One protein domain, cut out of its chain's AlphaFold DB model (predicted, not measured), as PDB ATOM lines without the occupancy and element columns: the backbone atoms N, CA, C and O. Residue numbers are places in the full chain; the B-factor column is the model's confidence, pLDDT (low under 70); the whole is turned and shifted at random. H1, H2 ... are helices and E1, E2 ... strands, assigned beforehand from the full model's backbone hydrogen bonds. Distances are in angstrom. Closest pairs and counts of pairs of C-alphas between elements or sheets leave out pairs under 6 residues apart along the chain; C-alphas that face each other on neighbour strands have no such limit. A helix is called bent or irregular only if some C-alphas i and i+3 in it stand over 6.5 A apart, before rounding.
ATOM      1  N   GLU A 217      61.930 -23.500  -9.111       96.00
ATOM      2  CA  GLU A 217      60.862 -23.368  -8.115       96.00
ATOM      3  C   GLU A 217      59.497 -23.634  -8.761       96.00
ATOM      4  O   GLU A 217      58.683 -24.400  -8.235       96.00
ATOM      5  N   LEU A 218      59.268 -23.086  -9.958       93.31
ATOM      6  CA  LEU A 218      58.078 -23.368 -10.756       93.31
ATOM      7  C   LEU A 218      57.991 -24.850 -11.131       93.31
ATOM      8  O   LEU A 218      56.903 -25.431 -11.099       93.31
ATOM      9  N   ASP A 219      59.111 -25.469 -11.493       93.81
ATOM     10  CA  ASP A 219      59.157 -26.887 -11.843       93.81
ATOM     11  C   ASP A 219      58.841 -27.781 -10.642       93.81
ATOM     12  O   ASP A 219      58.074 -28.744 -10.767       93.81
ATOM     13  N   GLU A 220      59.359 -27.445  -9.460       94.62
ATOM     14  CA  GLU A 220      59.002 -28.127  -8.222       94.62
ATOM     15  C   GLU A 220      57.514 -27.959  -7.892       94.62
ATOM     16  O   GLU A 220      56.835 -28.953  -7.616       94.62
ATOM     17  N   ALA A 221      56.972 -26.744  -8.007       92.69
ATOM     18  CA  ALA A 221      55.552 -26.483  -7.796       92.69
ATOM     19  C   ALA A 221      54.670 -27.272  -8.782       92.69
ATOM     20  O   ALA A 221      53.692 -27.906  -8.373       92.69
ATOM     21  N   LYS A 222      55.035 -27.312 -10.073       90.81
ATOM     22  CA  LYS A 222      54.357 -28.132 -11.092       90.81
ATOM     23  C   LYS A 222      54.415 -29.617 -10.743       90.81
ATOM     24  O   LYS A 222      53.409 -30.312 -10.879       90.81
ATOM     25  N   ARG A 223      55.570 -30.116 -10.292       91.62
ATOM     26  CA  ARG A 223      55.753 -31.515  -9.878       91.62
ATOM     27  C   ARG A 223      54.860 -31.861  -8.689       91.62
ATOM     28  O   ARG A 223      54.168 -32.874  -8.735       91.62
ATOM     29  N   LEU A 224      54.847 -31.021  -7.654       90.56
ATOM     30  CA  LEU A 224      53.988 -31.198  -6.481       90.56
ATOM     31  C   LEU A 224      52.510 -31.202  -6.877       90.56
ATOM     32  O   LEU A 224      51.779 -32.103  -6.477       90.56
ATOM     33  N   TYR A 225      52.090 -30.258  -7.722       88.81
ATOM     34  CA  TYR A 225      50.716 -30.182  -8.212       88.81
ATOM     35  C   TYR A 225      50.311 -31.422  -9.026       88.81
ATOM     36  O   TYR A 225      49.244 -31.988  -8.797       88.81
ATOM     37  N   ARG A 226      51.175 -31.900  -9.934       88.88
ATOM     38  CA  ARG A 226      50.933 -33.125 -10.723       88.88
ATOM     39  C   ARG A 226      50.852 -34.381  -9.846       88.88
ATOM     40  O   ARG A 226      50.061 -35.270 -10.144       88.88
ATOM     41  N   ASN A 227      51.627 -34.439  -8.761       91.94
ATOM     42  CA  ASN A 227      51.631 -35.555  -7.805       91.94
ATOM     43  C   ASN A 227      50.551 -35.432  -6.718       91.94
ATOM     44  O   ASN A 227      50.376 -36.344  -5.907       91.94
ATOM     45  N   LEU A 228      49.819 -34.319  -6.679       90.62
ATOM     46  CA  LEU A 228      48.838 -34.053  -5.640       90.62
ATOM     47  C   LEU A 228      47.717 -35.102  -5.606       90.62
ATOM     48  O   LEU A 228      47.443 -35.595  -4.518       90.62
ATOM     49  N   PRO A 229      47.124 -35.555  -6.730       89.25
ATOM     50  CA  PRO A 229      46.088 -36.588  -6.686       89.25
ATOM     51  C   PRO A 229      46.555 -37.901  -6.044       89.25
ATOM     52  O   PRO A 229      45.821 -38.491  -5.252       89.25
ATOM     53  N   SER A 230      47.783 -38.351  -6.334       90.62
ATOM     54  CA  SER A 230      48.335 -39.563  -5.712       90.62
ATOM     55  C   SER A 230      48.617 -39.366  -4.225       90.62
ATOM     56  O   SER A 230      48.317 -40.258  -3.437       90.62
ATOM     57  N   LEU A 231      49.114 -38.188  -3.830       88.69
ATOM     58  CA  LEU A 231      49.315 -37.846  -2.420       88.69
ATOM     59  C   LEU A 231      47.985 -37.812  -1.659       88.69
ATOM     60  O   LEU A 231      47.874 -38.415  -0.600       88.69
ATOM     61  N   LEU A 232      46.952 -37.175  -2.218       90.81
ATOM     62  CA  LEU A 232      45.618 -37.129  -1.614       90.81
ATOM     63  C   LEU A 232      44.980 -38.520  -1.523       90.81
ATOM     64  O   LEU A 232      44.286 -38.810  -0.554       90.81
ATOM     65  N   THR A 233      45.240 -39.390  -2.503       89.75
ATOM     66  CA  THR A 233      44.786 -40.789  -2.471       89.75
ATOM     67  C   THR A 233      45.461 -41.563  -1.342       89.75
ATOM     68  O   THR A 233      44.788 -42.291  -0.619       89.75
ATOM     69  N   GLN A 234      46.771 -41.383  -1.158       90.19
ATOM     70  CA  GLN A 234      47.508 -42.012  -0.063       90.19
ATOM     71  C   GLN A 234      47.019 -41.507   1.300       90.19
ATOM     72  O   GLN A 234      46.696 -42.313   2.166       90.19
ATOM     73  N   VAL A 235      46.851 -40.189   1.459       89.94
ATOM     74  CA  VAL A 235      46.285 -39.594   2.681       89.94
ATOM     75  C   VAL A 235      44.885 -40.143   2.961       89.94
ATOM     76  O   VAL A 235      44.584 -40.489   4.098       89.94
ATOM     77  N   ALA A 236      44.033 -40.294   1.941       89.62
ATOM     78  CA  ALA A 236      42.711 -40.894   2.119       89.62
ATOM     79  C   ALA A 236      42.791 -42.336   2.655       89.62
ATOM     80  O   ALA A 236      41.997 -42.705   3.516       89.62
ATOM     81  N   GLN A 237      43.744 -43.142   2.174       89.44
ATOM     82  CA  GLN A 237      43.953 -44.527   2.623       89.44
ATOM     83  C   GLN A 237      44.484 -44.602   4.061       89.44
ATOM     84  O   GLN A 237      43.985 -45.401   4.863       89.44
ATOM     85  N   ASP A 238      45.456 -43.753   4.392       89.56
ATOM     86  CA  ASP A 238      46.041 -43.668   5.731       89.56
ATOM     87  C   ASP A 238      44.976 -43.240   6.753       89.56
ATOM     88  O   ASP A 238      44.789 -43.893   7.783       89.56
ATOM     89  N   GLU A 239      44.190 -42.211   6.426       88.75
ATOM     90  CA  GLU A 239      43.094 -41.735   7.271       88.75
ATOM     91  C   GLU A 239      41.951 -42.760   7.354       88.75
ATOM     92  O   GLU A 239      41.434 -42.997   8.444       88.75
ATOM     93  N   SER A 240      41.593 -43.455   6.264       87.69
ATOM     94  CA  SER A 240      40.598 -44.546   6.309       87.69
ATOM     95  C   SER A 240      41.002 -45.632   7.305       87.69
ATOM     96  O   SER A 240      40.169 -46.128   8.065       87.69
ATOM     97  N   SER A 241      42.292 -45.977   7.321       86.56
ATOM     98  CA  SER A 241      42.859 -46.975   8.227       86.56
ATOM     99  C   SER A 241      42.859 -46.481   9.674       86.56
ATOM    100  O   SER A 241      42.506 -47.237  10.581       86.56
ATOM    101  N   ARG A 242      43.187 -45.200   9.895       85.69
ATOM    102  CA  ARG A 242      43.175 -44.554  11.216       85.69
ATOM    103  C   ARG A 242      41.767 -44.474  11.805       85.69
ATOM    104  O   ARG A 242      41.559 -44.856  12.953       85.69
ATOM    105  N   PHE A 243      40.796 -44.037  11.004       84.12
ATOM    106  CA  PHE A 243      39.390 -43.924  11.398       84.12
ATOM    107  C   PHE A 243      38.652 -45.269  11.412       84.12
ATOM    108  O   PHE A 243      37.536 -45.336  11.922       84.12
ATOM    109  N   LYS A 244      39.248 -46.344  10.868       83.75
ATOM    110  CA  LYS A 244      38.593 -47.646  10.637       83.75
ATOM    111  C   LYS A 244      37.275 -47.499   9.860       83.75
ATOM    112  O   LYS A 244      36.311 -48.219  10.114       83.75
ATOM    113  N   ALA A 245      37.235 -46.540   8.936       80.25
ATOM    114  CA  ALA A 245      36.089 -46.289   8.071       80.25
ATOM    115  C   ALA A 245      36.158 -47.188   6.827       80.25
ATOM    116  O   ALA A 245      37.246 -47.433   6.305       80.25
ATOM    117  N   GLU A 246      35.005 -47.655   6.330       79.50
ATOM    118  CA  GLU A 246      34.937 -48.475   5.107       79.50
ATOM    119  C   GLU A 246      35.339 -47.694   3.851       79.50
ATOM    120  O   GLU A 246      35.938 -48.252   2.933       79.50
ATOM    121  N   THR A 247      35.013 -46.401   3.802       82.56
ATOM    122  CA  THR A 247      35.395 -45.506   2.708       82.56
ATOM    123  C   THR A 247      35.808 -44.146   3.258       82.56
ATOM    124  O   THR A 247      35.246 -43.657   4.234       82.56
ATOM    125  N   CYS A 248      36.811 -43.539   2.632       85.19
ATOM    126  CA  CYS A 248      37.336 -42.226   2.977       85.19
ATOM    127  C   CYS A 248      37.752 -41.526   1.683       85.19
ATOM    128  O   CYS A 248      38.281 -42.161   0.768       85.19
ATOM    129  N   SER A 249      37.500 -40.224   1.584       88.44
ATOM    130  CA  SER A 249      37.922 -39.425   0.434       88.44
ATOM    131  C   SER A 249      38.460 -38.078   0.886       88.44
ATOM    132  O   SER A 249      38.106 -37.590   1.954       88.44
ATOM    133  N   VAL A 250      39.319 -37.466   0.075       90.19
ATOM    134  CA  VAL A 250      39.793 -36.103   0.320       90.19
ATOM    135  C   VAL A 250      39.159 -35.174  -0.705       90.19
ATOM    136  O   VAL A 250      39.279 -35.392  -1.910       90.19
ATOM    137  N   ALA A 251      38.473 -34.143  -0.225       88.31
ATOM    138  CA  ALA A 251      37.795 -33.146  -1.044       88.31
ATOM    139  C   ALA A 251      38.432 -31.766  -0.849       88.31
ATOM    140  O   ALA A 251      38.906 -31.439   0.236       88.31
ATOM    141  N   TYR A 252      38.423 -30.937  -1.893       87.56
ATOM    142  CA  TYR A 252      38.839 -29.538  -1.804       87.56
ATOM    143  C   TYR A 252      37.612 -28.630  -1.819       87.56
ATOM    144  O   TYR A 252      36.835 -28.649  -2.776       87.56
ATOM    145  N   VAL A 253      37.459 -27.811  -0.779       91.00
ATOM    146  CA  VAL A 253      36.417 -26.781  -0.713       91.00
ATOM    147  C   VAL A 253      37.084 -25.405  -0.790       91.00
ATOM    148  O   VAL A 253      37.914 -25.091   0.071       91.00
ATOM    149  N   PRO A 254      36.742 -24.558  -1.783       90.19
ATOM    150  CA  PRO A 254      37.262 -23.195  -1.863       90.19
ATOM    151  C   PRO A 254      37.067 -22.438  -0.541       90.19
ATOM    152  O   PRO A 254      36.038 -22.592   0.109       90.19
ATOM    153  N   MET A 255      38.044 -21.613  -0.151       89.69
ATOM    154  CA  MET A 255      38.113 -20.873   1.126       89.69
ATOM    155  C   MET A 255      38.372 -21.706   2.394       89.69
ATOM    156  O   MET A 255      38.809 -21.123   3.383       89.69
ATOM    157  N   ILE A 256      38.153 -23.026   2.383       92.06
ATOM    158  CA  ILE A 256      38.433 -23.907   3.535       92.06
ATOM    159  C   ILE A 256      39.731 -24.696   3.321       92.06
ATOM    160  O   ILE A 256      40.574 -24.748   4.211       92.06
ATOM    161  N   GLY A 257      39.918 -25.270   2.131       88.19
ATOM    162  CA  GLY A 257      41.076 -26.095   1.787       88.19
ATOM    163  C   GLY A 257      40.729 -27.573   1.606       88.19
ATOM    164  O   GLY A 257      39.600 -27.920   1.253       88.19
ATOM    165  N   TYR A 258      41.729 -28.438   1.795       90.31
ATOM    166  CA  TYR A 258      41.571 -29.892   1.718       90.31
ATOM    167  C   TYR A 258      40.947 -30.438   3.004       90.31
ATOM    168  O   TYR A 258      41.411 -30.134   4.100       90.31
ATOM    169  N   LEU A 259      39.905 -31.251   2.853       91.12
ATOM    170  CA  LEU A 259      39.124 -31.849   3.929       91.12
ATOM    171  C   LEU A 259      39.046 -33.360   3.733       91.12
ATOM    172  O   LEU A 259      38.854 -33.835   2.613       91.12
ATOM    173  N   VAL A 260      39.134 -34.104   4.831       88.94
ATOM    174  CA  VAL A 260      38.806 -35.531   4.849       88.94
ATOM    175  C   VAL A 260      37.288 -35.669   4.948       88.94
ATOM    176  O   VAL A 260      36.663 -35.092   5.836       88.94
ATOM    177  N   ALA A 261      36.691 -36.409   4.021       88.12
ATOM    178  CA  ALA A 261      35.266 -36.683   3.960       88.12
ATOM    179  C   ALA A 261      34.997 -38.153   4.299       88.12
ATOM    180  O   ALA A 261      35.537 -39.065   3.662       88.12
ATOM    181  N   LEU A 262      34.137 -38.350   5.298       87.06
ATOM    182  CA  LEU A 262      33.712 -39.648   5.814       87.06
ATOM    183  C   LEU A 262      32.242 -39.932   5.442       87.06
ATOM    184  O   LEU A 262      31.493 -38.993   5.150       87.06
ATOM    185  N   PRO A 263      31.811 -41.206   5.459       84.25
ATOM    186  CA  PRO A 263      30.424 -41.595   5.229       84.25
ATOM    187  C   PRO A 263      29.477 -40.969   6.255       84.25
ATOM    188  O   PRO A 263      29.858 -40.718   7.398       84.25
ATOM    189  N   HIS A 264      28.224 -40.732   5.865       82.00
ATOM    190  CA  HIS A 264      27.241 -40.084   6.741       82.00
ATOM    191  C   HIS A 264      26.899 -40.917   7.989       82.00
ATOM    192  O   HIS A 264      26.542 -40.372   9.027       82.00
ATOM    193  N   ASP A 265      27.020 -42.235   7.879       82.56
ATOM    194  CA  ASP A 265      26.791 -43.234   8.918       82.56
ATOM    195  C   ASP A 265      28.025 -43.504   9.797       82.56
ATOM    196  O   ASP A 265      27.971 -44.350  10.693       82.56
ATOM    197  N   PHE A 266      29.131 -42.776   9.594       81.69
ATOM    198  CA  PHE A 266      30.324 -42.911  10.423       81.69
ATOM    199  C   PHE A 266      30.045 -42.478  11.881       81.69
ATOM    200  O   PHE A 266      29.624 -41.342  12.118       81.69
ATOM    201  N   PRO A 267      30.292 -43.340  12.889       78.06
ATOM    202  CA  PRO A 267      29.959 -43.053  14.282       78.06
ATOM    203  C   PRO A 267      31.004 -42.134  14.932       78.06
ATOM    204  O   PRO A 267      31.907 -42.596  15.631       78.06
ATOM    205  N   VAL A 268      30.848 -40.820  14.736       74.56
ATOM    206  CA  VAL A 268      31.756 -39.772  15.247       74.56
ATOM    207  C   VAL A 268      31.964 -39.857  16.767       74.56
ATOM    208  O   VAL A 268      33.061 -39.629  17.259       74.56
ATOM    209  N   GLU A 269      30.933 -40.255  17.515       71.69
ATOM    210  CA  GLU A 269      30.940 -40.327  18.986       71.69
ATOM    211  C   GLU A 269      31.878 -41.400  19.567       71.69
ATOM    212  O   GLU A 269      32.147 -41.399  20.765       71.69
ATOM    213  N   LYS A 270      32.357 -42.341  18.743       65.44
ATOM    214  CA  LYS A 270      33.245 -43.438  19.168       65.44
ATOM    215  C   LYS A 270      34.720 -43.173  18.867       65.44
ATOM    216  O   LYS A 270      35.543 -44.060  19.086       65.44
ATOM    217  N   PHE A 271      35.042 -42.003  18.321       65.19
ATOM    218  CA  PHE A 271      36.405 -41.631  17.978       65.19
ATOM    219  C   PHE A 271      37.050 -40.872  19.148       65.19
ATOM    220  O   PHE A 271      36.649 -39.751  19.453       65.19
TER     221      PHE A 271
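Overview. This is residues 217 to 271 of the 273 residues of an uncharacterized protein of Cylicostephanus goldi (UniProt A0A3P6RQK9). A long, bent helix, H1, makes the longest axis, and a two-stranded hairpin, E1 and E2, folds back over its second arm, with the open end of the hairpin near that arm and its turn pointing away. The first part of the helix, residues 217 to 228, sticks out free of the rest, and a tail with no named element, residues 262 to 271, follows the hairpin. The printed part has 55 residues, with one named helix and two named strands in the order H1, E1, E2; the sheet has the order E1 - E2 and is antiparallel, and the class is mixed, helices and strands. The whole is loose, with a radius of gyration of the C-alphas of 13.8 A, and elongated, spanning 44 by 24 by 14 A.

Arrangement. H1, residues 217 to 243, was assigned as one helix by its hydrogen bonds, but it is bent: C-alphas 226 and 229 are 7.2 A apart. Its arms, H1a with residues 217 to 226 and H1b with residues 229 to 243, stand at a steep tilt of 57 degrees. In H1a and H1b every O i to N i+4 pair is within hydrogen-bond range. E1, residues 249 to 253, and E2, residues 257 to 261, are antiparallel neighbours and form a hairpin, with 145 degrees between their directions. N 251 and O 259 are within hydrogen-bond range at 2.9 A, and so are N 261 and O 249 at 2.8 A. The C-alphas of Val 250 and Val 260 face each other at 4.7 A. H1b and E1 have 6 pairs of C-alphas within 8 A, the closest being those of Ala 236 and Ser 249 at 5.3 A. H1b and E2 have 2 such pairs, the closest being those of Ala 236 and Val 260 at 7.2 A. H1a is apart from E1 and from E2.

Along the chain. H1a begins at C-alpha 217, at (60.862, -23.368, -8.115), and is 14.2 A long from first to last C-alpha. H1b is 20.6 A long and ends at C-alpha 243, at (39.390, -43.924, 11.398). E1 is 12.8 A long. E2 is 12.3 A long and ends at C-alpha 261, at (35.266, -36.683, 3.960).

Size, cuts and confidence. The C-alphas of Asp 219 and Glu 269 are the two farthest apart, at 43.9 A. Without residues 217 to 228, which stand free, the body has 43 residues and spans 28 by 22 by 13 A. The printed part has no cut, and the links from H1 to E1 and from E1 to E2 are tight. The mean pLDDT of the printed part is 86.9, and residues 270 to 271 are under 70.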